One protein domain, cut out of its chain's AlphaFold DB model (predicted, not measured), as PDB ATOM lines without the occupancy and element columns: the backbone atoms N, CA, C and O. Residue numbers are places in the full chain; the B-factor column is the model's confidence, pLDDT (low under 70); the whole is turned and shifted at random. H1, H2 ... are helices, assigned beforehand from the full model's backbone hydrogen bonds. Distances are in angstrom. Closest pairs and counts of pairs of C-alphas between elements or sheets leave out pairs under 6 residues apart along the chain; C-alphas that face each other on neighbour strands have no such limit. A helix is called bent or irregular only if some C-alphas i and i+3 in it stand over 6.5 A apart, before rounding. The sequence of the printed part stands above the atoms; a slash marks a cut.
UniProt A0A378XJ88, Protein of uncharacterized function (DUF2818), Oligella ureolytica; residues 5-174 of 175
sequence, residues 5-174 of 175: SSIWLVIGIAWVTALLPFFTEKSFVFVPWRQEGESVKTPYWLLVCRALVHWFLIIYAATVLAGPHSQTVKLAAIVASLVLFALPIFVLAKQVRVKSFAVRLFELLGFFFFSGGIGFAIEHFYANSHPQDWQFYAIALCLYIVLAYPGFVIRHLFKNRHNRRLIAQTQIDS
ATOM      1  N   SER A   5     144.443 185.795 103.659       81.38
ATOM      2  CA  SER A   5     143.438 185.185 104.531       81.38
ATOM      3  C   SER A   5     143.996 184.206 105.575       81.38
ATOM      4  O   SER A   5     143.388 184.056 106.637       81.38
ATOM      5  N   SER A   6     145.144 183.559 105.340       81.69
ATOM      6  CA  SER A   6     145.709 182.565 106.270       81.69
ATOM      7  C   SER A   6     146.169 183.195 107.587       81.69
ATOM      8  O   SER A   6     146.000 182.594 108.647       81.69
ATOM      9  N   ILE A   7     146.694 184.422 107.539       84.62
ATOM     10  CA  ILE A   7     147.152 185.155 108.730       84.62
ATOM     11  C   ILE A   7     145.960 185.482 109.633       84.62
ATOM     12  O   ILE A   7     145.981 185.192 110.830       84.62
ATOM     13  N   TRP A   8     144.885 186.018 109.053       89.25
ATOM     14  CA  TRP A   8     143.652 186.324 109.782       89.25
ATOM     15  C   TRP A   8     143.002 185.081 110.386       89.25
ATOM     16  O   TRP A   8     142.461 185.154 111.488       89.25
ATOM     17  N   LEU A   9     143.097 183.936 109.706       88.88
ATOM     18  CA  LEU A   9     142.617 182.659 110.225       88.88
ATOM     19  C   LEU A   9     143.382 182.266 111.497       88.88
ATOM     20  O   LEU A   9     142.752 181.987 112.518       88.88
ATOM     21  N   VAL A  10     144.719 182.299 111.476       89.06
ATOM     22  CA  VAL A  10     145.545 181.978 112.655       89.06
ATOM     23  C   VAL A  10     145.266 182.945 113.803       89.06
ATOM     24  O   VAL A  10     145.080 182.502 114.934       89.06
ATOM     25  N   ILE A  11     145.169 184.246 113.522       90.75
ATOM     26  CA  ILE A  11     144.838 185.260 114.536       90.75
ATOM     27  C   ILE A  11     143.443 185.008 115.123       90.75
ATOM     28  O   ILE A  11     143.270 185.067 116.340       90.75
ATOM     29  N   GLY A  12     142.454 184.688 114.286       93.19
ATOM     30  CA  GLY A  12     141.097 184.365 114.722       93.19
ATOM     31  C   GLY A  12     141.057 183.132 115.626       93.19
ATOM     32  O   GLY A  12     140.450 183.177 116.696       93.19
ATOM     33  N   ILE A  13     141.759 182.056 115.247       92.88
ATOM     34  CA  ILE A  13     141.903 180.854 116.084       92.88
ATOM     35  C   ILE A  13     142.589 181.201 117.404       92.88
ATOM     36  O   ILE A  13     142.086 180.818 118.463       92.88
ATOM     37  N   ALA A  14     143.697 181.941 117.363       94.06
ATOM     38  CA  ALA A  14     144.448 182.334 118.548       94.06
ATOM     39  C   ALA A  14     143.581 183.151 119.514       94.06
ATOM     40  O   ALA A  14     143.552 182.880 120.709       94.06
ATOM     41  N   TRP A  15     142.808 184.105 119.000       94.56
ATOM     42  CA  TRP A  15     141.911 184.911 119.817       94.56
ATOM     43  C   TRP A  15     140.798 184.070 120.452       94.56
ATOM     44  O   TRP A  15     140.597 184.124 121.664       94.56
ATOM     45  N   VAL A  16     140.113 183.227 119.672       93.88
ATOM     46  CA  VAL A  16     139.042 182.358 120.190       93.88
ATOM     47  C   VAL A  16     139.573 181.396 121.257       93.88
ATOM     48  O   VAL A  16     138.972 181.251 122.326       93.88
ATOM     49  N   THR A  17     140.716 180.762 120.998       93.38
ATOM     50  CA  THR A  17     141.350 179.816 121.930       93.38
ATOM     51  C   THR A  17     141.910 180.503 123.178       93.38
ATOM     52  O   THR A  17     141.839 179.925 124.262       93.38
ATOM     53  N   ALA A  18     142.355 181.758 123.084       93.81
ATOM     54  CA  ALA A  18     142.785 182.555 124.233       93.81
ATOM     55  C   ALA A  18     141.617 182.945 125.159       93.81
ATOM     56  O   ALA A  18     141.792 183.055 126.374       93.81
ATOM     57  N   LEU A  19     140.409 183.128 124.616       93.19
ATOM     58  CA  LEU A  19     139.217 183.491 125.393       93.19
ATOM     59  C   LEU A  19     138.525 182.295 126.054       93.19
ATOM     60  O   LEU A  19     137.930 182.430 127.129       93.19
ATOM     61  N   LEU A  20     138.614 181.122 125.433       89.44
ATOM     62  CA  LEU A  20     137.941 179.884 125.842       89.44
ATOM     63  C   LEU A  20     138.103 179.522 127.341       89.44
ATOM     64  O   LEU A  20     137.090 179.225 127.994       89.44
ATOM     65  N   PRO A  21     139.307 179.619 127.947       86.75
ATOM     66  CA  PRO A  21     139.519 179.350 129.376       86.75
ATOM     67  C   PRO A  21     138.727 180.276 130.311       86.75
ATOM     68  O   PRO A  21     138.346 179.896 131.423       86.75
ATOM     69  N   PHE A  22     138.463 181.510 129.873       86.75
ATOM     70  CA  PHE A  22     137.813 182.532 130.689       86.75
ATOM     71  C   PHE A  22     136.295 182.517 130.569       86.75
ATOM     72  O   PHE A  22     135.626 182.882 131.530       86.75
ATOM     73  N   PHE A  23     135.722 182.054 129.462       84.25
ATOM     74  CA  PHE A  23     134.262 181.965 129.327       84.25
ATOM     75  C   PHE A  23     133.674 180.665 129.881       84.25
ATOM     76  O   PHE A  23     132.485 180.605 130.187       84.25
ATOM     77  N   THR A  24     134.493 179.634 130.081       81.50
ATOM     78  CA  THR A  24     134.023 178.309 130.502       81.50
ATOM     79  C   THR A  24     134.364 177.994 131.961       81.50
ATOM     80  O   THR A  24     135.421 178.349 132.493       81.50
ATOM     81  N   GLU A  25     133.456 177.302 132.645       74.94
ATOM     82  CA  GLU A  25     133.686 176.776 134.001       74.94
ATOM     83  C   GLU A  25     134.337 175.375 133.976       74.94
ATOM     84  O   GLU A  25     134.828 174.904 134.996       74.94
ATOM     85  N   LYS A  26     134.409 174.720 132.806       79.06
ATOM     86  CA  LYS A  26     134.885 173.332 132.638       79.06
ATOM     87  C   LYS A  26     136.395 173.253 132.431       79.06
ATOM     88  O   LYS A  26     136.904 173.978 131.585       79.06
ATOM     89  N   SER A  27     137.095 172.395 133.179       79.94
ATOM     90  CA  SER A  27     138.551 172.226 133.037       79.94
ATOM     91  C   SER A  27     138.896 171.592 131.684       79.94
ATOM     92  O   SER A  27     138.355 170.532 131.378       79.94
ATOM     93  N   PHE A  28     139.778 172.211 130.899       84.31
ATOM     94  CA  PHE A  28     140.267 171.686 129.609       84.31
ATOM     95  C   PHE A  28     141.605 170.963 129.711       84.31
ATOM     96  O   PHE A  28     142.005 170.283 128.774       84.31
ATOM     97  N   VAL A  29     142.307 171.124 130.832       87.75
ATOM     98  CA  VAL A  29     143.638 170.557 131.057       87.75
ATOM     99  C   VAL A  29     143.696 169.921 132.445       87.75
ATOM    100  O   VAL A  29     143.075 170.416 133.393       87.75
ATOM    101  N   PHE A  30     144.433 168.815 132.570       86.94
ATOM    102  CA  PHE A  30     144.783 168.226 133.864       86.94
ATOM    103  C   PHE A  30     145.927 169.001 134.528       86.94
ATOM    104  O   PHE A  30     146.979 169.222 133.930       86.94
ATOM    105  N   VAL A  31     145.730 169.379 135.790       87.62
ATOM    106  CA  VAL A  31     146.722 170.091 136.608       87.62
ATOM    107  C   VAL A  31     147.316 169.170 137.681       87.62
ATOM    108  O   VAL A  31     146.641 168.232 138.108       87.62
ATOM    109  N   PRO A  32     148.565 169.407 138.129       86.88
ATOM    110  CA  PRO A  32     149.235 168.538 139.099       86.88
ATOM    111  C   PRO A  32     148.758 168.725 140.550       86.88
ATOM    112  O   PRO A  32     149.143 167.948 141.419       86.88
ATOM    113  N   TRP A  33     147.930 169.733 140.845       85.12
ATOM    114  CA  TRP A  33     147.325 169.923 142.168       85.12
ATOM    115  C   TRP A  33     145.852 169.515 142.175       85.12
ATOM    116  O   TRP A  33     145.158 169.593 141.163       85.12
ATOM    117  N   ARG A  34     145.361 169.107 143.348       82.12
ATOM    118  CA  ARG A  34     143.960 168.725 143.536       82.12
ATOM    119  C   ARG A  34     143.051 169.948 143.384       82.12
ATOM    120  O   ARG A  34     143.310 170.988 143.988       82.12
ATOM    121  N   GLN A  35     141.992 169.817 142.588       78.81
ATOM    122  CA  GLN A  35     140.992 170.875 142.411       78.81
ATOM    123  C   GLN A  35     139.876 170.776 143.469       78.81
ATOM    124  O   GLN A  35     139.590 169.696 143.994       78.81
ATOM    125  N   GLU A  36     139.236 171.904 143.792       68.81
ATOM    126  CA  GLU A  36     138.116 171.952 144.741       68.81
ATOM    127  C   GLU A  36     136.940 171.101 144.234       68.81
ATOM    128  O   GLU A  36     136.349 171.404 143.196       68.81
ATOM    129  N   GLY A  37     136.618 170.033 144.973       67.00
ATOM    130  CA  GLY A  37     135.560 169.067 144.649       67.00
ATOM    131  C   GLY A  37     136.043 167.733 144.061       67.00
ATOM    132  O   GLY A  37     135.230 166.829 143.856       67.00
ATOM    133  N   GLU A  38     137.351 167.559 143.849       71.88
ATOM    134  CA  GLU A  38     137.940 166.263 143.495       71.88
ATOM    135  C   GLU A  38     138.008 165.335 144.724       71.88
ATOM    136  O   GLU A  38     138.335 165.756 145.838       71.88
ATOM    137  N   SER A  39     137.664 164.054 144.543       71.12
ATOM    138  CA  SER A  39     137.580 163.082 145.643       71.12
ATOM    139  C   SER A  39     138.918 162.920 146.368       71.12
ATOM    140  O   SER A  39     139.953 162.693 145.745       71.12
ATOM    141  N   VAL A  40     138.887 162.932 147.704       76.06
ATOM    142  CA  VAL A  40     140.086 162.779 148.551       76.06
ATOM    143  C   VAL A  40     140.779 161.422 148.350       76.06
ATOM    144  O   VAL A  40     141.972 161.293 148.624       76.06
ATOM    145  N   LYS A  41     140.061 160.426 147.812       80.31
ATOM    146  CA  LYS A  41     140.541 159.049 147.631       80.31
ATOM    147  C   LYS A  41     141.612 158.884 146.546       80.31
ATOM    148  O   LYS A  41     142.300 157.870 146.548       80.31
ATOM    149  N   THR A  42     141.761 159.825 145.611       78.19
ATOM    150  CA  THR A  42     142.784 159.712 144.557       78.19
ATOM    151  C   THR A  42     144.169 160.044 145.120       78.19
ATOM    152  O   THR A  42     144.364 161.147 145.626       78.19
ATOM    153  N   PRO A  43     145.162 159.142 145.067       87.81
ATOM    154  CA  PRO A  43     146.495 159.449 145.580       87.81
ATOM    155  C   PRO A  43     147.152 160.576 144.768       87.81
ATOM    156  O   PRO A  43     146.998 160.650 143.548       87.81
ATOM    157  N   TYR A  44     147.918 161.438 145.446       86.62
ATOM    158  CA  TYR A  44     148.535 162.628 144.844       86.62
ATOM    159  C   TYR A  44     149.455 162.294 143.657       86.62
ATOM    160  O   TYR A  44     149.422 162.972 142.634       86.62
ATOM    161  N   TRP A  45     150.201 161.188 143.744       88.38
ATOM    162  CA  TRP A  45     151.070 160.715 142.662       88.38
ATOM    163  C   TRP A  45     150.315 160.464 141.349       88.38
ATOM    164  O   TRP A  45     150.783 160.869 140.291       88.38
ATOM    165  N   LEU A  46     149.113 159.874 141.399       88.19
ATOM    166  CA  LEU A  46     148.325 159.626 140.186       88.19
ATOM    167  C   LEU A  46     147.835 160.926 139.536       88.19
ATOM    168  O   LEU A  46     147.749 160.990 138.311       88.19
ATOM    169  N   LEU A  47     147.544 161.964 140.330       87.19
ATOM    170  CA  LEU A  47     147.175 163.283 139.805       87.19
ATOM    171  C   LEU A  47     148.344 163.901 139.040       87.19
ATOM    172  O   LEU A  47     148.167 164.343 137.905       87.19
ATOM    173  N   VAL A  48     149.536 163.864 139.640       89.50
ATOM    174  CA  VAL A  48     150.762 164.388 139.031       89.50
ATOM    175  C   VAL A  48     151.116 163.596 137.775       89.50
ATOM    176  O   VAL A  48     151.302 164.203 136.728       89.50
ATOM    177  N   CYS A  49     151.123 162.260 137.824       92.12
ATOM    178  CA  CYS A  49     151.388 161.428 136.647       92.12
ATOM    179  C   CYS A  49     150.394 161.696 135.517       92.12
ATOM    180  O   CYS A  49     150.810 161.914 134.383       92.12
ATOM    181  N   ARG A  50     149.088 161.732 135.811       91.56
ATOM    182  CA  ARG A  50     148.055 162.045 134.813       91.56
ATOM    183  C   ARG A  50     148.280 163.423 134.192       91.56
ATOM    184  O   ARG A  50     148.175 163.555 132.976       91.56
ATOM    185  N   ALA A  51     148.585 164.433 135.007       91.06
ATOM    186  CA  ALA A  51     148.859 165.783 134.527       91.06
ATOM    187  C   ALA A  51     150.116 165.821 133.650       91.06
ATOM    188  O   ALA A  51     150.060 166.339 132.541       91.06
ATOM    189  N   LEU A  52     151.221 165.218 134.097       93.81
ATOM    190  CA  LEU A  52     152.474 165.167 133.344       93.81
ATOM    191  C   LEU A  52     152.307 164.452 132.003       93.81
ATOM    192  O   LEU A  52     152.724 164.990 130.982       93.81
ATOM    193  N   VAL A  53     151.651 163.289 131.986       94.44
ATOM    194  CA  VAL A  53     151.355 162.554 130.746       94.44
ATOM    195  C   VAL A  53     150.520 163.416 129.808       94.44
ATOM    196  O   VAL A  53     150.818 163.513 128.624       94.44
ATOM    197  N   HIS A  54     149.496 164.085 130.327       93.56
ATOM    198  CA  HIS A  54     148.633 164.925 129.513       93.56
ATOM    199  C   HIS A  54     149.369 166.134 128.913       93.56
ATOM    200  O   HIS A  54     149.249 166.389 127.717       93.56
ATOM    201  N   TRP A  55     150.180 166.834 129.708       93.62
ATOM    202  CA  TRP A  55     151.016 167.942 129.242       93.62
ATOM    203  C   TRP A  55     152.056 167.496 128.220       93.62
ATOM    204  O   TRP A  55     152.237 168.153 127.197       93.62
ATOM    205  N   PHE A  56     152.690 166.349 128.459       95.25
ATOM    206  CA  PHE A  56     153.617 165.746 127.514       95.25
ATOM    207  C   PHE A  56     152.930 165.425 126.181       95.25
ATOM    208  O   PHE A  56     153.470 165.746 125.129       95.25
ATOM    209  N   LEU A  57     151.713 164.870 126.212       94.94
ATOM    210  CA  LEU A  57     150.934 164.576 125.007       94.94
ATOM    211  C   LEU A  57     150.516 165.839 124.243       94.94
ATOM    212  O   LEU A  57     150.564 165.831 123.016       94.94
ATOM    213  N   ILE A  58     150.145 166.924 124.935       93.94
ATOM    214  CA  ILE A  58     149.830 168.214 124.296       93.94
ATOM    215  C   ILE A  58     151.063 168.773 123.583       93.94
ATOM    216  O   ILE A  58     150.983 169.149 122.415       93.94
ATOM    217  N   ILE A  59     152.211 168.803 124.267       93.88
ATOM    218  CA  ILE A  59     153.466 169.298 123.691       93.88
ATOM    219  C   ILE A  59     153.879 168.416 122.512       93.88
ATOM    220  O   ILE A  59     154.188 168.935 121.444       93.88
ATOM    221  N   TYR A  60     153.811 167.092 122.664       94.19
ATOM    222  CA  TYR A  60     154.107 166.152 121.589       94.19
ATOM    223  C   TYR A  60     153.215 166.398 120.366       94.19
ATOM    224  O   TYR A  60     153.725 166.570 119.262       94.19
ATOM    225  N   ALA A  61     151.898 166.518 120.552       93.44
ATOM    226  CA  ALA A  61     150.974 166.818 119.460       93.44
ATOM    227  C   ALA A  61     151.305 168.155 118.770       93.44
ATOM    228  O   ALA A  61     151.310 168.221 117.541       93.44
ATOM    229  N   ALA A  62     151.660 169.194 119.533       92.25
ATOM    230  CA  ALA A  62     152.093 170.476 118.980       92.25
ATOM    231  C   ALA A  62     153.400 170.356 118.173       92.25
ATOM    232  O   ALA A  62     153.502 170.922 117.086       92.25
ATOM    233  N   THR A  63     154.376 169.573 118.645       90.69
ATOM    234  CA  THR A  63     155.619 169.320 117.893       90.69
ATOM    235  C   THR A  63     155.378 168.519 116.616       90.69
ATOM    236  O   THR A  63     155.988 168.817 115.594       90.69
ATOM    237  N   VAL A  64     154.438 167.566 116.621       92.69
ATOM    238  CA  VAL A  64     154.033 166.831 115.412       92.69
ATOM    239  C   VAL A  64     153.353 167.767 114.407       92.69
ATOM    240  O   VAL A  64     153.557 167.637 113.201       92.69
ATOM    241  N   LEU A  65     152.570 168.742 114.873       90.00
ATOM    242  CA  LEU A  65     151.981 169.753 113.992       90.00
ATOM    243  C   LEU A  65     153.042 170.670 113.371       90.00
ATOM    244  O   LEU A  65     152.954 170.985 112.182       90.00
ATOM    245  N   ALA A  66     154.059 171.040 114.154       87.81
ATOM    246  CA  ALA A  66     155.162 171.886 113.709       87.81
ATOM    247  C   ALA A  66     156.200 171.158 112.835       87.81
ATOM    248  O   ALA A  66     156.904 171.792 112.053       87.81
ATOM    249  N   GLY A  67     156.305 169.833 112.949       87.06
ATOM    250  CA  GLY A  67     157.296 169.036 112.234       87.06
ATOM    251  C   GLY A  67     157.002 168.825 110.737       87.06
ATOM    252  O   GLY A  67     155.882 169.059 110.257       87.06
ATOM    253  N   PRO A  68     157.990 168.309 109.980       86.19
ATOM    254  CA  PRO A  68     157.867 167.986 108.559       86.19
ATOM    255  C   PRO A  68     157.137 166.649 108.335       86.19
ATOM    256  O   PRO A  68     157.651 165.724 107.712       86.19
ATOM    257  N   HIS A  69     155.936 166.515 108.895       88.19
ATOM    258  CA  HIS A  69     155.102 165.321 108.756       88.19
ATOM    259  C   HIS A  69     154.096 165.454 107.608       88.19
ATOM    260  O   HIS A  69     153.752 166.560 107.179       88.19
ATOM    261  N   SER A  70     153.580 164.316 107.134       89.50
ATOM    262  CA  SER A  70     152.536 164.284 106.109       89.50
ATOM    263  C   SER A  70     151.250 164.979 106.578       89.50
ATOM    264  O   SER A  70     150.942 165.054 107.770       89.50
ATOM    265  N   GLN A  71     150.455 165.458 105.618       88.25
ATOM    266  CA  GLN A  71     149.193 166.155 105.892       88.25
ATOM    267  C   GLN A  71     148.218 165.308 106.722       88.25
ATOM    268  O   GLN A  71     147.556 165.825 107.617       88.25
ATOM    269  N   THR A  72     148.169 163.996 106.479       91.19
ATOM    270  CA  THR A  72     147.315 163.063 107.228       91.19
ATOM    271  C   THR A  72     147.700 162.984 108.701       91.19
ATOM    272  O   THR A  72     146.825 163.020 109.563       91.19
ATOM    273  N   VAL A  73     149.000 162.943 109.003       92.06
ATOM    274  CA  VAL A  73     149.508 162.925 110.380       92.06
ATOM    275  C   VAL A  73     149.197 164.243 111.086       92.06
ATOM    276  O   VAL A  73     148.784 164.228 112.243       92.06
ATOM    277  N   LYS A  74     149.306 165.379 110.388       91.56
ATOM    278  CA  LYS A  74     148.937 166.688 110.947       91.56
ATOM    279  C   LYS A  74     147.444 166.772 111.257       91.56
ATOM    280  O   LYS A  74     147.078 167.159 112.361       91.56
ATOM    281  N   LEU A  75     146.577 166.340 110.341       91.56
ATOM    282  CA  LEU A  75     145.131 166.284 110.594       91.56
ATOM    283  C   LEU A  75     144.799 165.362 111.775       91.56
ATOM    284  O   LEU A  75     144.026 165.743 112.654       91.56
ATOM    285  N   ALA A  76     145.433 164.189 111.845       93.62
ATOM    286  CA  ALA A  76     145.284 163.281 112.976       93.62
ATOM    287  C   ALA A  76     145.750 163.925 114.293       93.62
ATOM    288  O   ALA A  76     145.083 163.767 115.311       93.62
ATOM    289  N   ALA A  77     146.837 164.701 114.279       93.44
ATOM    290  CA  ALA A  77     147.332 165.427 115.447       93.44
ATOM    291  C   ALA A  77     146.386 166.561 115.893       93.44
ATOM    292  O   ALA A  77     146.213 166.760 117.098       93.44
ATOM    293  N   ILE A  78     145.713 167.259 114.966       93.25
ATOM    294  CA  ILE A  78     144.656 168.234 115.305       93.25
ATOM    295  C   ILE A  78     143.503 167.522 116.014       93.25
ATOM    296  O   ILE A  78     143.088 167.945 117.093       93.25
ATOM    297  N   VAL A  79     143.013 166.417 115.444       94.62
ATOM    298  CA  VAL A  79     141.924 165.629 116.044       94.62
ATOM    299  C   VAL A  79     142.337 165.091 117.414       94.62
ATOM    300  O   VAL A  79     141.587 165.233 118.378       94.62
ATOM    301  N   ALA A  80     143.548 164.545 117.535       93.50
ATOM    302  CA  ALA A  80     144.094 164.070 118.800       93.50
ATOM    303  C   ALA A  80     144.169 165.192 119.844       93.50
ATOM    304  O   ALA A  80     143.785 164.977 120.989       93.50
ATOM    305  N   SER A  81     144.583 166.399 119.455       91.88
ATOM    306  CA  SER A  81     144.623 167.562 120.350       91.88
ATOM    307  C   SER A  81     143.228 167.950 120.846       91.88
ATOM    308  O   SER A  81     143.043 168.160 122.043       91.88
ATOM    309  N   LEU A  82     142.220 167.977 119.965       93.25
ATOM    310  CA  LEU A  82     140.830 168.238 120.360       93.25
ATOM    311  C   LEU A  82     140.311 167.183 121.343       93.25
ATOM    312  O   LEU A  82     139.678 167.528 122.341       93.25
ATOM    313  N   VAL A  83     140.619 165.905 121.096       92.44
ATOM    314  CA  VAL A  83     140.286 164.811 122.017       92.44
ATOM    315  C   VAL A  83     140.995 165.007 123.354       92.44
ATOM    316  O   VAL A  83     140.342 164.923 124.391       92.44
ATOM    317  N   LEU A  84     142.292 165.332 123.352       92.25
ATOM    318  CA  LEU A  84     143.060 165.593 124.568       92.25
ATOM    319  C   LEU A  84     142.410 166.700 125.403       92.25
ATOM    320  O   LEU A  84     142.167 166.465 126.581       92.25
ATOM    321  N   PHE A  85     142.048 167.847 124.820       91.31
ATOM    322  CA  PHE A  85     141.364 168.921 125.558       91.31
ATOM    323  C   PHE A  85     139.935 168.557 125.996       91.31
ATOM    324  O   PHE A  85     139.425 169.104 126.975       91.31
ATOM    325  N   ALA A  86     139.277 167.621 125.309       89.38
ATOM    326  CA  ALA A  86     137.961 167.128 125.699       89.38
ATOM    327  C   ALA A  86     138.018 166.136 126.878       89.38
ATOM    328  O   ALA A  86     137.080 166.091 127.676       89.38
ATOM    329  N   LEU A  87     139.099 165.360 127.043       87.62
ATOM    330  CA  LEU A  87     139.212 164.347 128.106       87.62
ATOM    331  C   LEU A  87     139.016 164.929 129.525       87.62
ATOM    332  O   LEU A  87     138.205 164.373 130.275       87.62
ATOM    333  N   PRO A  88     139.668 166.043 129.920       85.19
ATOM    334  CA  PRO A  88     139.457 166.661 131.228       85.19
ATOM    335  C   PRO A  88     138.013 167.096 131.446       85.19
ATOM    336  O   PRO A  88     137.510 166.962 132.559       85.19
ATOM    337  N   ILE A  89     137.311 167.524 130.392       83.94
ATOM    338  CA  ILE A  89     135.898 167.881 130.493       83.94
ATOM    339  C   ILE A  89     135.088 166.667 130.934       83.94
ATOM    340  O   ILE A  89     134.327 166.779 131.884       83.94
ATOM    341  N   PHE A  90     135.248 165.508 130.298       81.62
ATOM    342  CA  PHE A  90     134.456 164.323 130.646       81.62
ATOM    343  C   PHE A  90     134.830 163.738 132.013       81.62
ATOM    344  O   PHE A  90     133.952 163.307 132.757       81.62
ATOM    345  N   VAL A  91     136.117 163.764 132.368       78.56
ATOM    346  CA  VAL A  91     136.616 163.181 133.624       78.56
ATOM    347  C   VAL A  91     136.329 164.080 134.835       78.56
ATOM    348  O   VAL A  91     135.997 163.572 135.905       78.56
ATOM    349  N   LEU A  92     136.427 165.407 134.685       70.38
ATOM    350  CA  LEU A  92     136.291 166.384 135.777       70.38
ATOM    351  C   LEU A  92     134.953 167.148 135.764       70.38
ATOM    352  O   LEU A  92     134.698 167.919 136.691       70.38
ATOM    353  N   ALA A  93     134.072 166.934 134.771       60.69
ATOM    354  CA  ALA A  93     132.821 167.695 134.572       60.69
ATOM    355  C   ALA A  93     131.942 167.824 135.819       60.69
ATOM    356  O   ALA A  93     131.246 168.823 135.976       60.69
ATOM    357  N   LYS A  94     131.937 166.808 136.686       58.78
ATOM    358  CA  LYS A  94     131.052 166.749 137.854       58.78
ATOM    359  C   LYS A  94     131.653 167.392 139.112       58.78
ATOM    360  O   LYS A  94     130.929 167.585 140.084       58.78
ATOM    361  N   GLN A  95     132.956 167.682 139.124       57.22
ATOM    362  CA  GLN A  95     133.704 167.920 140.364       57.22
ATOM    363  C   GLN A  95     134.114 169.382 140.578       57.22
ATOM    364  O   GLN A  95     134.153 169.822 141.720       57.22
ATOM    365  N   VAL A  96     134.341 170.172 139.526       60.72
ATOM    366  CA  VAL A  96     134.916 171.523 139.669       60.72
ATOM    367  C   VAL A  96     133.817 172.583 139.761       60.72
ATOM    368  O   VAL A  96     133.253 172.983 138.746       60.72
ATOM    369  N   ARG A  97     133.501 173.059 140.976       59.56
ATOM    370  CA  ARG A  97     132.568 174.194 141.164       59.56
ATOM    371  C   ARG A  97     133.231 175.557 140.977       59.56
ATOM    372  O   ARG A  97     132.565 176.490 140.540       59.56
ATOM    373  N   VAL A  98     134.514 175.683 141.326       63.44
ATOM    374  CA  VAL A  98     135.246 176.953 141.282       63.44
ATOM    375  C   VAL A  98     136.622 176.725 140.670       63.44
ATOM    376  O   VAL A  98     137.477 176.038 141.226       63.44
ATOM    377  N   LYS A  99     136.851 177.309 139.492       71.75
ATOM    378  CA  LYS A  99     138.170 177.306 138.852       71.75
ATOM    379  C   LYS A  99     139.087 178.340 139.496       71.75
ATOM    380  O   LYS A  99     138.795 179.540 139.447       71.75
ATOM    381  N   SER A 100     140.230 177.879 140.000       81.06
ATOM    382  CA  SER A 100     141.310 178.769 140.427       81.06
ATOM    383  C   SER A 100     141.942 179.491 139.233       81.06
ATOM    384  O   SER A 100     141.907 179.019 138.093       81.06
ATOM    385  N   PHE A 101     142.541 180.651 139.504       82.25
ATOM    386  CA  PHE A 101     143.254 181.427 138.489       82.25
ATOM    387  C   PHE A 101     144.414 180.633 137.867       82.25
ATOM    388  O   PHE A 101     144.570 180.641 136.648       82.25
ATOM    389  N   ALA A 102     145.162 179.881 138.684       86.38
ATOM    390  CA  ALA A 102     146.263 179.046 138.211       86.38
ATOM    391  C   ALA A 102     145.797 178.025 137.161       86.38
ATOM    392  O   ALA A 102     146.433 177.893 136.124       86.38
ATOM    393  N   VAL A 103     144.645 177.368 137.359       87.44
ATOM    394  CA  VAL A 103     144.113 176.411 136.368       87.44
ATOM    395  C   VAL A 103     143.880 177.094 135.021       87.44
ATOM    396  O   VAL A 103     144.272 176.551 133.996       87.44
ATOM    397  N   ARG A 104     143.318 178.311 135.013       88.75
ATOM    398  CA  ARG A 104     143.086 179.069 133.771       88.75
ATOM    399  C   ARG A 104     144.387 179.425 133.054       88.75
ATOM    400  O   ARG A 104     144.419 179.401 131.830       88.75
ATOM    401  N   LEU A 105     145.454 179.736 133.794       90.00
ATOM    402  CA  LEU A 105     146.766 180.025 133.205       90.00
ATOM    403  C   LEU A 105     147.366 178.782 132.533       90.00
ATOM    404  O   LEU A 105     147.892 178.867 131.429       90.00
ATOM    405  N   PHE A 106     147.235 177.619 133.170       91.50
ATOM    406  CA  PHE A 106     147.656 176.346 132.585       91.50
ATOM    407  C   PHE A 106     146.794 175.963 131.370       91.50
ATOM    408  O   PHE A 106     147.328 175.508 130.365       91.50
ATOM    409  N   GLU A 107     145.482 176.211 131.390       92.06
ATOM    410  CA  GLU A 107     144.635 176.053 130.197       92.06
ATOM    411  C   GLU A 107     145.076 176.975 129.057       92.06
ATOM    412  O   GLU A 107     145.180 176.537 127.913       92.06
ATOM    413  N   LEU A 108     145.376 178.236 129.374       93.56
ATOM    414  CA  LEU A 108     145.851 179.226 128.414       93.56
ATOM    415  C   LEU A 108     147.167 178.794 127.762       93.56
ATOM    416  O   LEU A 108     147.292 178.869 126.543       93.56
ATOM    417  N   LEU A 109     148.113 178.280 128.549       93.94
ATOM    418  CA  LEU A 109     149.356 177.706 128.033       93.94
ATOM    419  C   LEU A 109     149.103 176.474 127.151       93.94
ATOM    420  O   LEU A 109     149.720 176.345 126.099       93.94
ATOM    421  N   GLY A 110     148.171 175.594 127.527       92.81
ATOM    422  CA  GLY A 110     147.790 174.449 126.696       92.81
ATOM    423  C   GLY A 110     147.251 174.886 125.330       92.81
ATOM    424  O   GLY A 110     147.710 174.409 124.292       92.81
ATOM    425  N   PHE A 111     146.331 175.854 125.316       94.25
ATOM    426  CA  PHE A 111     145.793 176.405 124.073       94.25
ATOM    427  C   PHE A 111     146.822 177.206 123.265       94.25
ATOM    428  O   PHE A 111     146.742 177.203 122.040       94.25
ATOM    429  N   PHE A 112     147.818 177.823 123.909       94.56
ATOM    430  CA  PHE A 112     148.939 178.455 123.211       94.56
ATOM    431  C   PHE A 112     149.724 177.434 122.374       94.56
ATOM    432  O   PHE A 112     149.938 177.663 121.185       94.56
ATOM    433  N   PHE A 113     150.081 176.276 122.947       93.75
ATOM    434  CA  PHE A 113     150.747 175.207 122.189       93.75
ATOM    435  C   PHE A 113     149.879 174.687 121.039       93.75
ATOM    436  O   PHE A 113     150.386 174.439 119.946       93.75
ATOM    437  N   PHE A 114     148.568 174.569 121.255       93.50
ATOM    438  CA  PHE A 114     147.629 174.158 120.213       93.50
ATOM    439  C   PHE A 114     147.534 175.176 119.065       93.50
ATOM    440  O   PHE A 114     147.697 174.807 117.902       93.50
ATOM    441  N   SER A 115     147.329 176.458 119.380       93.50
ATOM    442  CA  SER A 115     147.256 177.534 118.385       93.50
ATOM    443  C   SER A 115     148.581 177.701 117.638       93.50
ATOM    444  O   SER A 115     148.574 177.884 116.422       93.50
ATOM    445  N   GLY A 116     149.713 177.612 118.343       91.06
ATOM    446  CA  GLY A 116     151.044 177.651 117.740       91.06
ATOM    447  C   GLY A 116     151.273 176.472 116.794       91.06
ATOM    448  O   GLY A 116     151.698 176.671 115.659       91.06
ATOM    449  N   GLY A 117     150.899 175.257 117.212       89.94
ATOM    450  CA  GLY A 117     150.946 174.062 116.370       89.94
ATOM    451  C   GLY A 117     150.127 174.211 115.085       89.94
ATOM    452  O   GLY A 117     150.622 173.895 114.006       89.94
ATOM    453  N   ILE A 118     148.909 174.758 115.167       90.75
ATOM    454  CA  ILE A 118     148.085 175.055 113.981       90.75
ATOM    455  C   ILE A 118     148.772 176.077 113.067       90.75
ATOM    456  O   ILE A 118     148.802 175.875 111.854       90.75
ATOM    457  N   GLY A 119     149.344 177.142 113.636       89.44
ATOM    458  CA  GLY A 119     150.094 178.149 112.885       89.44
ATOM    459  C   GLY A 119     151.233 177.533 112.072       89.44
ATOM    460  O   GLY A 119     151.279 177.709 110.855       89.44
ATOM    461  N   PHE A 120     152.082 176.720 112.708       88.81
ATOM    462  CA  PHE A 120     153.177 176.026 112.022       88.81
ATOM    463  C   PHE A 120     152.693 174.972 111.017       88.81
ATOM    464  O   PHE A 120     153.308 174.789 109.965       88.81
ATOM    465  N   ALA A 121     151.578 174.292 111.293       88.06
ATOM    466  CA  ALA A 121     150.997 173.337 110.354       88.06
ATOM    467  C   ALA A 121     150.544 174.023 109.054       88.06
ATOM    468  O   ALA A 121     150.773 173.480 107.971       88.06
ATOM    469  N   ILE A 122     149.945 175.214 109.165       87.44
ATOM    470  CA  ILE A 122     149.557 176.057 108.026       87.44
ATOM    471  C   ILE A 122     150.801 176.601 107.317       87.44
ATOM    472  O   ILE A 122     150.861 176.566 106.089       87.44
ATOM    473  N   GLU A 123     151.805 177.066 108.062       85.94
ATOM    474  CA  GLU A 123     153.055 177.582 107.495       85.94
ATOM    475  C   GLU A 123     153.724 176.548 106.588       85.94
ATOM    476  O   GLU A 123     154.009 176.835 105.429       85.94
ATOM    477  N   HIS A 124     153.847 175.313 107.071       83.31
ATOM    478  CA  HIS A 124     154.439 174.206 106.324       83.31
ATOM    479  C   HIS A 124     153.626 173.780 105.089       83.31
ATOM    480  O   HIS A 124     154.138 173.078 104.222       83.31
ATOM    481  N   PHE A 125     152.341 174.141 105.019       80.31
ATOM    482  CA  PHE A 125     151.506 173.859 103.851       80.31
ATOM    483  C   PHE A 125     151.776 174.846 102.706       80.31
ATOM    484  O   PHE A 125     151.705 174.462 101.541       80.31
ATOM    485  N   TYR A 126     152.086 176.107 103.022       76.38
ATOM    486  CA  TYR A 126     152.227 177.183 102.032       76.38
ATOM    487  C   TYR A 126     153.674 177.623 101.773       76.38
ATOM    488  O   TYR A 126     153.936 178.240 100.735       76.38
ATOM    489  N   ALA A 127     154.604 177.341 102.687       67.75
ATOM    490  CA  ALA A 127     156.001 177.742 102.589       67.75
ATOM    491  C   ALA A 127     156.952 176.716 103.226       67.75
ATOM    492  O   ALA A 127     156.554 175.851 104.004       67.75
ATOM    493  N   ASN A 128     158.239 176.851 102.906       71.56
ATOM    494  CA  ASN A 128     159.289 176.148 103.631       71.56
ATOM    495  C   ASN A 128     159.445 176.773 105.019       71.56
ATOM    496  O   ASN A 128     159.594 177.988 105.138       71.56
ATOM    497  N   SER A 129     159.431 175.939 106.058       69.44
ATOM    498  CA  SER A 129     159.637 176.386 107.434       69.44
ATOM    499  C   SER A 129     161.034 176.983 107.591       69.44
ATOM    500  O   SER A 129     162.036 176.301 107.370       69.44
ATOM    501  N   HIS A 130     161.099 178.251 107.994       73.25
ATOM    502  CA  HIS A 130     162.355 178.885 108.370       73.25
ATOM    503  C   HIS A 130     162.642 178.634 109.855       73.25
ATOM    504  O   HIS A 130     161.718 178.692 110.668       73.25
ATOM    505  N   PRO A 131     163.902 178.362 110.237       77.94
ATOM    506  CA  PRO A 131     164.264 178.271 111.645       77.94
ATOM    507  C   PRO A 131     164.017 179.631 112.309       77.94
ATOM    508  O   PRO A 131     164.532 180.650 111.852       77.94
ATOM    509  N   GLN A 132     163.196 179.640 113.360       85.06
ATOM    510  CA  GLN A 132     162.891 180.830 114.149       85.06
ATOM    511  C   GLN A 132     163.643 180.777 115.475       85.06
ATOM    512  O   GLN A 132     163.734 179.726 116.111       85.06
ATOM    513  N   ASP A 133     164.160 181.923 115.904       91.00
ATOM    514  CA  ASP A 133     164.849 182.022 117.183       91.00
ATOM    515  C   ASP A 133     163.870 182.015 118.370       91.00
ATOM    516  O   ASP A 133     162.665 182.256 118.238       91.00
ATOM    517  N   TRP A 134     164.398 181.791 119.575       92.44
ATOM    518  CA  TRP A 134     163.608 181.728 120.810       92.44
ATOM    519  C   TRP A 134     162.773 183.004 121.064       92.44
ATOM    520  O   TRP A 134     161.694 182.933 121.657       92.44
ATOM    521  N   GLN A 135     163.244 184.168 120.589       94.81
ATOM    522  CA  GLN A 135     162.568 185.460 120.736       94.81
ATOM    523  C   GLN A 135     161.207 185.465 120.037       94.81
ATOM    524  O   GLN A 135     160.267 186.066 120.554       94.81
ATOM    525  N   PHE A 136     161.076 184.773 118.900       90.69
ATOM    526  CA  PHE A 136     159.801 184.668 118.193       90.69
ATOM    527  C   PHE A 136     158.735 184.042 119.096       90.69
ATOM    528  O   PHE A 136     157.644 184.591 119.257       90.69
ATOM    529  N   TYR A 137     159.078 182.934 119.754       90.56
ATOM    530  CA  TYR A 137     158.163 182.229 120.650       90.56
ATOM    531  C   TYR A 137     157.819 183.061 121.889       90.56
ATOM    532  O   TYR A 137     156.672 183.047 122.335       90.56
ATOM    533  N   ALA A 138     158.779 183.826 122.420       93.75
ATOM    534  CA  ALA A 138     158.542 184.732 123.541       93.75
ATOM    535  C   ALA A 138     157.550 185.849 123.169       93.75
ATOM    536  O   ALA A 138     156.580 186.081 123.891       93.75
ATOM    537  N   ILE A 139     157.744 186.496 122.016       94.06
ATOM    538  CA  ILE A 139     156.845 187.547 121.520       94.06
ATOM    539  C   ILE A 139     155.456 186.966 121.228       94.06
ATOM    540  O   ILE A 139     154.453 187.554 121.636       94.06
ATOM    541  N   ALA A 140     155.380 185.795 120.589       93.06
ATOM    542  CA  ALA A 140     154.120 185.108 120.315       93.06
ATOM    543  C   ALA A 140     153.345 184.799 121.605       93.06
ATOM    544  O   ALA A 140     152.138 185.037 121.669       93.06
ATOM    545  N   LEU A 141     154.030 184.333 122.654       94.19
ATOM    546  CA  LEU A 141     153.422 184.082 123.960       94.19
ATOM    547  C   LEU A 141     152.894 185.376 124.593       94.19
ATOM    548  O   LEU A 141     151.762 185.405 125.079       94.19
ATOM    549  N   CYS A 142     153.674 186.460 124.563       95.25
ATOM    550  CA  CYS A 142     153.241 187.761 125.073       95.25
ATOM    551  C   CYS A 142     151.998 188.278 124.334       95.25
ATOM    552  O   CYS A 142     151.034 188.691 124.978       95.25
ATOM    553  N   LEU A 143     151.985 188.206 123.001       94.75
ATOM    554  CA  LEU A 143     150.828 188.592 122.188       94.75
ATOM    555  C   LEU A 143     149.601 187.732 122.505       94.75
ATOM    556  O   LEU A 143     148.497 188.256 122.648       94.75
ATOM    557  N   TYR A 144     149.786 186.424 122.685       94.75
ATOM    558  CA  TYR A 144     148.702 185.511 123.033       94.75
ATOM    559  C   TYR A 144     148.083 185.831 124.402       94.75
ATOM    560  O   TYR A 144     146.861 185.848 124.553       94.75
ATOM    561  N   ILE A 145     148.913 186.168 125.395       94.12
ATOM    562  CA  ILE A 145     148.446 186.617 126.714       94.12
ATOM    563  C   ILE A 145     147.640 187.921 126.595       94.12
ATOM    564  O   ILE A 145     146.589 188.047 127.228       94.12
ATOM    565  N   VAL A 146     148.085 188.870 125.765       95.12
ATOM    566  CA  VAL A 146     147.350 190.121 125.508       95.12
ATOM    567  C   VAL A 146     145.987 189.842 124.865       95.12
ATOM    568  O   VAL A 146     144.990 190.421 125.292       95.12
ATOM    569  N   LEU A 147     145.902 188.908 123.911       94.12
ATOM    570  CA  LEU A 147     144.623 188.497 123.308       94.12
ATOM    571  C   LEU A 147     143.646 187.897 124.332       94.12
ATOM    572  O   LEU A 147     142.433 188.056 124.196       94.12
ATOM    573  N   ALA A 148     144.160 187.254 125.378       92.94
ATOM    574  CA  ALA A 148     143.364 186.675 126.460       92.94
ATOM    575  C   ALA A 148     142.842 187.708 127.477       92.94
ATOM    576  O   ALA A 148     141.883 187.440 128.211       92.94
ATOM    577  N   TYR A 149     143.454 188.895 127.524       91.38
ATOM    578  CA  TYR A 149     143.132 189.957 128.475       91.38
ATOM    579  C   TYR A 149     141.636 190.320 128.566       91.38
ATOM    580  O   TYR A 149     141.121 190.372 129.686       91.38
ATOM    581  N   PRO A 150     140.877 190.523 127.467       90.69
ATOM    582  CA  PRO A 150     139.448 190.833 127.572       90.69
ATOM    583  C   PRO A 150     138.646 189.745 128.304       90.69
ATOM    584  O   PRO A 150     137.779 190.067 129.119       90.69
ATOM    585  N   GLY A 151     138.975 188.464 128.105       88.12
ATOM    586  CA  GLY A 151     138.369 187.362 128.856       88.12
ATOM    587  C   GLY A 151     138.694 187.433 130.352       88.12
ATOM    588  O   GLY A 151     137.813 187.256 131.203       88.12
ATOM    589  N   PHE A 152     139.943 187.765 130.687       87.50
ATOM    590  CA  PHE A 152     140.371 187.969 132.069       87.50
ATOM    591  C   PHE A 152     139.593 189.103 132.750       87.50
ATOM    592  O   PHE A 152     139.040 188.886 133.835       87.50
ATOM    593  N   VAL A 153     139.497 190.274 132.110       87.44
ATOM    594  CA  VAL A 153     138.820 191.464 132.652       87.44
ATOM    595  C   VAL A 153     137.340 191.197 132.900       87.44
ATOM    596  O   VAL A 153     136.846 191.449 134.001       87.44
ATOM    597  N   ILE A 154     136.629 190.643 131.913       83.75
ATOM    598  CA  ILE A 154     135.185 190.397 132.027       83.75
ATOM    599  C   ILE A 154     134.872 189.516 133.232       83.75
ATOM    600  O   ILE A 154     133.990 189.821 134.040       83.75
ATOM    601  N   ARG A 155     135.637 188.440 133.402       80.00
ATOM    602  CA  ARG A 155     135.363 187.483 134.466       80.00
ATOM    603  C   ARG A 155     135.847 187.932 135.837       80.00
ATOM    604  O   ARG A 155     135.138 187.708 136.811       80.00
ATOM    605  N   HIS A 156     137.029 188.529 135.946       79.19
ATOM    606  CA  HIS A 156     137.618 188.819 137.258       79.19
ATOM    607  C   HIS A 156     137.271 190.217 137.768       79.19
ATOM    608  O   HIS A 156     137.083 190.385 138.971       79.19
ATOM    609  N   LEU A 157     137.148 191.208 136.880       78.38
ATOM    610  CA  LEU A 157     136.873 192.591 137.277       78.38
ATOM    611  C   LEU A 157     135.372 192.901 137.260       78.38
ATOM    612  O   LEU A 157     134.860 193.436 138.244       78.38
ATOM    613  N   PHE A 158     134.632 192.532 136.206       74.00
ATOM    614  CA  PHE A 158     133.200 192.866 136.132       74.00
ATOM    615  C   PHE A 158     132.316 191.925 136.962       74.00
ATOM    616  O   PHE A 158     131.533 192.401 137.789       74.00
ATOM    617  N   LYS A 159     132.468 190.601 136.820       66.75
ATOM    618  CA  LYS A 159     131.603 189.622 137.513       66.75
ATOM    619  C   LYS A 159     131.749 189.666 139.043       66.75
ATOM    620  O   LYS A 159     130.753 189.598 139.758       66.75
ATOM    621  N   ASN A 160     132.961 189.883 139.559       66.44
ATOM    622  CA  ASN A 160     133.187 189.990 141.007       66.44
ATOM    623  C   ASN A 160     132.631 191.291 141.610       66.44
ATOM    624  O   ASN A 160     132.154 191.287 142.746       66.44
ATOM    625  N   ARG A 161     132.665 192.408 140.868       61.12
ATOM    626  CA  ARG A 161     132.125 193.696 141.334       61.12
ATOM    627  C   ARG A 161     130.600 193.683 141.398       61.12
ATOM    628  O   ARG A 161     130.035 194.236 142.336       61.12
ATOM    629  N   HIS A 162     129.950 193.051 140.422       61.34
ATOM    630  CA  HIS A 162     128.494 192.927 140.386       61.34
ATOM    631  C   HIS A 162     127.968 192.148 141.601       61.34
ATOM    632  O   HIS A 162     127.111 192.652 142.320       61.34
ATOM    633  N   ASN A 163     128.578 191.000 141.917       65.56
ATOM    634  CA  ASN A 163     128.186 190.195 143.078       65.56
ATOM    635  C   ASN A 163     128.367 190.940 144.411       65.56
ATOM    636  O   ASN A 163     127.515 190.833 145.285       65.56
ATOM    637  N   ARG A 164     129.436 191.739 144.569       67.81
ATOM    638  CA  ARG A 164     129.627 192.559 145.783       67.81
ATOM    639  C   ARG A 164     128.567 193.651 145.937       67.81
ATOM    640  O   ARG A 164     128.153 193.922 147.055       67.81
ATOM    641  N   ARG A 165     128.135 194.275 144.835       69.06
ATOM    642  CA  ARG A 165     127.093 195.315 144.869       69.06
ATOM    643  C   ARG A 165     125.731 194.755 145.273       69.06
ATOM    644  O   ARG A 165     125.060 195.384 146.079       69.06
ATOM    645  N   LEU A 166     125.364 193.580 144.761       68.69
ATOM    646  CA  LEU A 166     124.102 192.924 145.117       68.69
ATOM    647  C   LEU A 166     124.041 192.586 146.612       68.69
ATOM    648  O   LEU A 166     123.046 192.888 147.255       68.69
ATOM    649  N   ILE A 167     125.125 192.042 147.179       71.94
ATOM    650  CA  ILE A 167     125.195 191.731 148.618       71.94
ATOM    651  C   ILE A 167     125.046 193.005 149.464       71.94
ATOM    652  O   ILE A 167     124.309 193.009 150.447       71.94
ATOM    653  N   ALA A 168     125.705 194.099 149.066       73.62
ATOM    654  CA  ALA A 168     125.602 195.372 149.778       73.62
ATOM    655  C   ALA A 168     124.175 195.947 149.752       73.62
ATOM    656  O   ALA A 168     123.731 196.494 150.751       73.62
ATOM    657  N   GLN A 169     123.446 195.796 148.642       71.25
ATOM    658  CA  GLN A 169     122.047 196.231 148.547       71.25
ATOM    659  C   GLN A 169     121.123 195.376 149.420       71.25
ATOM    660  O   GLN A 169     120.327 195.923 150.171       71.25
ATOM    661  N   THR A 170     121.293 194.049 149.418       71.56
ATOM    662  CA  THR A 170     120.467 193.155 150.250       71.56
ATOM    663  C   THR A 170     120.636 193.360 151.753       71.56
ATOM    664  O   THR A 170     119.723 193.023 152.493       71.56
ATOM    665  N   GLN A 171     121.786 193.874 152.211       70.31
ATOM    666  CA  GLN A 171     121.975 194.215 153.625       70.31
ATOM    667  C   GLN A 171     121.305 195.537 154.013       70.31
ATOM    668  O   GLN A 171     120.907 195.685 155.158       70.31
ATOM    669  N   ILE A 172     121.173 196.480 153.078       73.19
ATOM    670  CA  ILE A 172     120.509 197.768 153.326       73.19
ATOM    671  C   ILE A 172     118.985 197.592 153.361       73.19
ATOM    672  O   ILE A 172     118.323 198.244 154.153       73.19
ATOM    673  N   ASP A 173     118.433 196.695 152.539       69.81
ATOM    674  CA  ASP A 173     116.985 196.426 152.499       69.81
ATOM    675  C   ASP A 173     116.481 195.586 153.695       69.81
ATOM    676  O   ASP A 173     115.275 195.395 153.848       69.81
ATOM    677  N   SER A 174     117.388 195.034 154.511       63.66
ATOM    678  CA  SER A 174     117.060 194.205 155.682       63.66
ATOM    679  C   SER A 174     117.099 194.939 157.028       63.66
ATOM    680  O   SER A 174     116.734 194.324 158.031       63.66
TER     681      SER A 174
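AT A GLANCE: This is residues 5 to 174 of the 175 residues of the protein "Protein of uncharacterized function (DUF2818)" of Oligella ureolytica (UniProt A0A378XJ88). The long bent H5 packs on H1, and beyond that contact residues 157 to 174, of which 157 to 172 belong to H5, stick out as an arm; H4 lies between H1 and the H2-H3 hairpin. The 170 printed residues include five named helices, H1 to H5: all helix. It is only just loose, close to compact: radius of gyration of the C-alphas 18.8 A, spans 69 by 40 by 26 A.

HOW THE PARTS SIT: H5, residues 134 to 172, assigned as one helix by its hydrogen bonds, is bent: C-alphas 147 and 150 are 7.1 A apart. Its arm H5b, residues 150 to 172, touches H1, residues 5 to 23, with residues 150 to 155 alone, closest C-alphas Gly 151 and Phe 22, 5.2 A. H1 is only just irregular, C-alphas 18 and 21 being 6.9 A apart. H1 touches H4, residues 101 to 126, closest C-alphas Ala 14 and Ser 115, 5.6 A. H2, residues 44 to 66, H3, residues 71 to 92, and H4 make an up-and-down bundle, each running against the one before. Every O i to N i+4 pair is within hydrogen-bond range in H2 and H4, against 13 of 15 in H1, 16 of 18 in H3 and 15 of 19 in H5b.

IN THESE COORDINATES: H1 begins at C-alpha 5, (143.438, 185.185, 104.531); H5b ends at C-alpha 172, (120.509, 197.768, 153.326). H4 is 37.8 A long.

THE WHOLE: The printed part has no cut. The H1 to H2 link is long, 20 residues. In 20 residues, among them 159 to 166, pLDDT is under 70.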